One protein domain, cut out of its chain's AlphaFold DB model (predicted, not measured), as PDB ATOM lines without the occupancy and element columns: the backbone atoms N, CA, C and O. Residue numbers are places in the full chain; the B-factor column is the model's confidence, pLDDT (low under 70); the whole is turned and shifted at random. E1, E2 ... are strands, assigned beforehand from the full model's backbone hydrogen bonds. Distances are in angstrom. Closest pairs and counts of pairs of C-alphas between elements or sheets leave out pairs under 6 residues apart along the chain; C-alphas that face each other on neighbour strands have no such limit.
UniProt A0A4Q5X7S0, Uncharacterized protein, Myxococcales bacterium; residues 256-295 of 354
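Overview. This is residues 256 to 295 of the 354 residues of an uncharacterized protein of Myxococcales bacterium (UniProt A0A4Q5X7S0). This is a loose, rod-shaped run of loops with little regular structure: the small hairpin of E1 and E2 lies in one half, and residues 259 to 267 fold back on themselves at the other end. The long unnamed stretch of residues 256 to 280 makes that end and leads along the rod to the hairpin. The printed part has 40 residues, with no named helix and two named strands, E1 then E2, antiparallel; the class is all strand, but the named elements hold only 6 residues. The radius of gyration of the C-alphas is 11.3 A, and the spans are 34 by 16 by 11 A.

Arrangement. E1, residues 281 to 283, and E2, residues 289 to 291, form an antiparallel hairpin, at 144 degrees between their directions. C-alphas 281 and 291 face each other at 4.4 A. N 282 and O 290 are within hydrogen-bond range at 2.9 A, as are N 290 and O 282 at 2.7 A. Residues 259 to 260 pair antiparallel with residues 266 to 267.

Along the chain. E1 begins at C-alpha 281 (42.404, -22.182, 1.018) and is 7.0 A long. E2 is 6.5 A long and ends at C-alpha 291 (41.340, -20.135, -2.708).

Size, cuts and confidence. The farthest C-alphas, of Gly 264 and Gln 295, are 34.8 A apart. The printed part has no cut, and the link E1 to E2 is tight. Residues 256 to 257 have pLDDT under 70.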
ATOM      1  N   GLU A 256      18.504 -17.312  -3.457       67.31
ATOM      2  CA  GLU A 256      18.694 -16.062  -4.226       67.31
ATOM      3  C   GLU A 256      20.181 -15.695  -4.400       67.31
ATOM      4  O   GLU A 256      20.543 -15.178  -5.450       67.31
ATOM      5  N   ASP A 257      21.037 -16.078  -3.441       66.31
ATOM      6  CA  ASP A 257      22.497 -15.904  -3.478       66.31
ATOM      7  C   ASP A 257      23.267 -17.117  -2.893       66.31
ATOM      8  O   ASP A 257      24.356 -16.968  -2.337       66.31
ATOM      9  N   GLY A 258      22.693 -18.328  -2.929       73.00
ATOM     10  CA  GLY A 258      23.245 -19.495  -2.223       73.00
ATOM     11  C   GLY A 258      23.292 -20.786  -3.036       73.00
ATOM     12  O   GLY A 258      22.686 -20.904  -4.098       73.00
ATOM     13  N   GLU A 259      23.993 -21.779  -2.501       80.25
ATOM     14  CA  GLU A 259      24.062 -23.126  -3.059       80.25
ATOM     15  C   GLU A 259      23.141 -24.081  -2.301       80.25
ATOM     16  O   GLU A 259      22.962 -23.976  -1.082       80.25
ATOM     17  N   CYS A 260      22.567 -25.036  -3.034       84.12
ATOM     18  CA  CYS A 260      21.759 -26.079  -2.431       84.12
ATOM     19  C   CYS A 260      22.644 -27.156  -1.813       84.12
ATOM     20  O   CYS A 260      23.411 -27.822  -2.510       84.12
ATOM     21  N   GLN A 261      22.516 -27.338  -0.508       84.25
ATOM     22  CA  GLN A 261      23.267 -28.340   0.225       84.25
ATOM     23  C   GLN A 261      22.665 -29.741   0.017       84.25
ATOM     24  O   GLN A 261      21.467 -29.868  -0.248       84.25
ATOM     25  N   PRO A 262      23.448 -30.823   0.202       82.00
ATOM     26  CA  PRO A 262      22.952 -32.198   0.068       82.00
ATOM     27  C   PRO A 262      21.770 -32.546   0.985       82.00
ATOM     28  O   PRO A 262      21.048 -33.502   0.727       82.00
ATOM     29  N   ASN A 263      21.571 -31.785   2.064       79.56
ATOM     30  CA  ASN A 263      20.440 -31.922   2.983       79.56
ATOM     31  C   ASN A 263      19.186 -31.132   2.544       79.56
ATOM     32  O   ASN A 263      18.245 -31.023   3.327       79.56
ATOM     33  N   GLY A 264      19.183 -30.537   1.346       81.69
ATOM     34  CA  GLY A 264      18.059 -29.772   0.796       81.69
ATOM     35  C   GLY A 264      17.917 -28.348   1.344       81.69
ATOM     36  O   GLY A 264      16.923 -27.685   1.056       81.69
ATOM     37  N   THR A 265      18.885 -27.860   2.129       84.12
ATOM     38  CA  THR A 265      18.875 -26.487   2.665       84.12
ATOM     39  C   THR A 265      19.722 -25.539   1.818       84.12
ATOM     40  O   THR A 265      20.749 -25.932   1.266       84.12
ATOM     41  N   CYS A 266      19.313 -24.274   1.716       84.12
ATOM     42  CA  CYS A 266      20.138 -23.244   1.087       84.12
ATOM     43  C   CYS A 266      21.249 -22.793   2.040       84.12
ATOM     44  O   CYS A 266      20.982 -22.456   3.195       84.12
ATOM     45  N   CYS A 267      22.476 -22.715   1.533       85.25
ATOM     46  CA  CYS A 267      23.600 -22.102   2.228       85.25
ATOM     47  C   CYS A 267      24.152 -20.944   1.399       85.25
ATOM     48  O   CYS A 267      24.387 -21.097   0.203       85.25
ATOM     49  N   THR A 268      24.361 -19.790   2.028       87.12
ATOM     50  CA  THR A 268      25.015 -18.639   1.396       87.12
ATOM     51  C   THR A 268      26.487 -18.632   1.802       87.12
ATOM     52  O   THR A 268      26.763 -18.454   2.994       87.12
ATOM     53  N   PRO A 269      27.426 -18.814   0.853       87.00
ATOM     54  CA  PRO A 269      28.855 -18.746   1.130       87.00
ATOM     55  C   PRO A 269      29.236 -17.435   1.815       87.00
ATOM     56  O   PRO A 269      28.781 -16.353   1.434       87.00
ATOM     57  N   ASN A 270      30.102 -17.510   2.819       87.25
ATOM     58  CA  ASN A 270      30.617 -16.327   3.485       87.25
ATOM     59  C   ASN A 270      31.545 -15.554   2.531       87.25
ATOM     60  O   ASN A 270      32.657 -15.992   2.230       87.25
ATOM     61  N   ALA A 271      31.114 -14.375   2.081       81.81
ATOM     62  CA  ALA A 271      31.894 -13.522   1.181       81.81
ATOM     63  C   ALA A 271      33.222 -13.031   1.796       81.81
ATOM     64  O   ALA A 271      34.174 -12.757   1.067       81.81
ATOM     65  N   ASP A 272      33.321 -12.980   3.128       87.62
ATOM     66  CA  ASP A 272      34.503 -12.519   3.868       87.62
ATOM     67  C   ASP A 272      35.477 -13.653   4.241       87.62
ATOM     68  O   ASP A 272      36.416 -13.459   5.018       87.62
ATOM     69  N   THR A 273      35.296 -14.846   3.671       86.25
ATOM     70  CA  THR A 273      36.103 -16.052   3.946       86.25
ATOM     71  C   THR A 273      37.620 -15.826   3.820       86.25
ATOM     72  O   THR A 273      38.412 -16.462   4.521       86.25
ATOM     73  N   CYS A 274      38.045 -14.883   2.972       88.31
ATOM     74  CA  CYS A 274      39.455 -14.585   2.715       88.31
ATOM     75  C   CYS A 274      39.955 -13.254   3.303       88.31
ATOM     76  O   CYS A 274      41.100 -12.884   3.048       88.31
ATOM     77  N   SER A 275      39.163 -12.537   4.109       85.88
ATOM     78  CA  SER A 275      39.448 -11.142   4.504       85.88
ATOM     79  C   SER A 275      40.755 -10.920   5.291       85.88
ATOM     80  O   SER A 275      41.202  -9.783   5.427       85.88
ATOM     81  N   SER A 276      41.420 -11.980   5.766       81.19
ATOM     82  CA  SER A 276      42.735 -11.912   6.424       81.19
ATOM     83  C   SER A 276      43.789 -12.859   5.833       81.19
ATOM     84  O   SER A 276      44.776 -13.162   6.503       81.19
ATOM     85  N   LYS A 277      43.573 -13.383   4.621       87.00
ATOM     86  CA  LYS A 277      44.425 -14.410   4.003       87.00
ATOM     87  C   LYS A 277      44.837 -13.972   2.601       87.00
ATOM     88  O   LYS A 277      43.984 -13.610   1.800       87.00
ATOM     89  N   ASN A 278      46.132 -14.014   2.293       87.69
ATOM     90  CA  ASN A 278      46.650 -13.654   0.963       87.69
ATOM     91  C   ASN A 278      47.271 -14.841   0.205       87.69
ATOM     92  O   ASN A 278      47.832 -14.639  -0.868       87.69
ATOM     93  N   CYS A 279      47.165 -16.051   0.758       90.38
ATOM     94  CA  CYS A 279      47.445 -17.319   0.090       90.38
ATOM     95  C   CYS A 279      46.675 -18.466   0.781       90.38
ATOM     96  O   CYS A 279      46.269 -18.343   1.943       90.38
ATOM     97  N   GLY A 280      46.546 -19.612   0.107       89.25
ATOM     98  CA  GLY A 280      45.988 -20.847   0.673       89.25
ATOM     99  C   GLY A 280      44.503 -21.044   0.372       89.25
ATOM    100  O   GLY A 280      43.979 -20.460  -0.571       89.25
ATOM    101  N   PHE A 281      43.832 -21.883   1.162       90.19
ATOM    102  CA  PHE A 281      42.404 -22.182   1.018       90.19
ATOM    103  C   PHE A 281      41.667 -21.960   2.336       90.19
ATOM    104  O   PHE A 281      42.239 -22.067   3.424       90.19
ATOM    105  N   SER A 282      40.381 -21.663   2.231       90.12
ATOM    106  CA  SER A 282      39.477 -21.534   3.368       90.12
ATOM    107  C   SER A 282      38.127 -22.110   3.017       90.12
ATOM    108  O   SER A 282      37.684 -21.967   1.886       90.12
ATOM    109  N   GLU A 283      37.463 -22.721   3.985       90.44
ATOM    110  CA  GLU A 283      36.076 -23.129   3.801       90.44
ATOM    111  C   GLU A 283      35.159 -21.906   3.829       90.44
ATOM    112  O   GLU A 283      35.298 -21.044   4.700       90.44
ATOM    113  N   ASP A 284      34.219 -21.842   2.892       87.44
ATOM    114  CA  ASP A 284      33.258 -20.745   2.747       87.44
ATOM    115  C   ASP A 284      32.082 -20.789   3.734       87.44
ATOM    116  O   ASP A 284      31.159 -19.981   3.645       87.44
ATOM    117  N   GLY A 285      32.089 -21.734   4.675       86.81
ATOM    118  CA  GLY A 285      30.969 -21.991   5.584       86.81
ATOM    119  C   GLY A 285      29.841 -22.833   4.976       86.81
ATOM    120  O   GLY A 285      28.949 -23.243   5.713       86.81
ATOM    121  N   CYS A 286      29.915 -23.151   3.682       87.75
ATOM    122  CA  CYS A 286      29.021 -24.060   2.961       87.75
ATOM    123  C   CYS A 286      29.725 -25.360   2.530       87.75
ATOM    124  O   CYS A 286      29.162 -26.150   1.775       87.75
ATOM    125  N   GLY A 287      30.944 -25.593   3.032       86.00
ATOM    126  CA  GLY A 287      31.740 -26.797   2.784       86.00
ATOM    127  C   GLY A 287      32.638 -26.725   1.547       86.00
ATOM    128  O   GLY A 287      33.382 -27.674   1.298       86.00
ATOM    129  N   ASN A 288      32.625 -25.620   0.794       87.19
ATOM    130  CA  ASN A 288      33.513 -25.450  -0.353       87.19
ATOM    131  C   ASN A 288      34.830 -24.794   0.065       87.19
ATOM    132  O   ASN A 288      34.854 -23.840   0.842       87.19
ATOM    133  N   LEU A 289      35.940 -25.268  -0.508       89.12
ATOM    134  CA  LEU A 289      37.255 -24.652  -0.334       89.12
ATOM    135  C   LEU A 289      37.451 -23.514  -1.339       89.12
ATOM    136  O   LEU A 289      37.618 -23.738  -2.537       89.12
ATOM    137  N   VAL A 290      37.503 -22.290  -0.828       88.75
ATOM    138  CA  VAL A 290      37.784 -21.071  -1.584       88.75
ATOM    139  C   VAL A 290      39.282 -20.763  -1.527       88.75
ATOM    140  O   VAL A 290      39.839 -20.653  -0.428       88.75
ATOM    141  N   PRO A 291      39.964 -20.611  -2.678       89.88
ATOM    142  CA  PRO A 291      41.340 -20.135  -2.708       89.88
ATOM    143  C   PRO A 291      41.390 -18.670  -2.266       89.88
ATOM    144  O   PRO A 291      40.703 -17.811  -2.820       89.88
ATOM    145  N   CYS A 292      42.221 -18.377  -1.273       89.31
ATOM    146  CA  CYS A 292      42.416 -17.031  -0.761       89.31
ATOM    147  C   CYS A 292      43.734 -16.471  -1.270       89.31
ATOM    148  O   CYS A 292      44.788 -16.940  -0.863       89.31
ATOM    149  N   GLY A 293      43.671 -15.446  -2.118       86.38
ATOM    150  CA  GLY A 293      44.850 -14.819  -2.714       86.38
ATOM    151  C   GLY A 293      45.494 -15.637  -3.835       86.38
ATOM    152  O   GLY A 293      45.021 -16.709  -4.211       86.38
ATOM    153  N   GLU A 294      46.560 -15.088  -4.409       84.75
ATOM    154  CA  GLU A 294      47.299 -15.713  -5.507       84.75
ATOM    155  C   GLU A 294      48.451 -16.586  -4.989       84.75
ATOM    156  O   GLU A 294      48.776 -16.621  -3.799       84.75
ATOM    157  N   GLN A 295      49.073 -17.336  -5.895       84.69
ATOM    158  CA  GLN A 295      50.216 -18.173  -5.560       84.69
ATOM    159  C   GLN A 295      51.410 -17.299  -5.141       84.69
ATOM    160  O   GLN A 295      51.805 -16.390  -5.864       84.69
TER     161      GLN A 295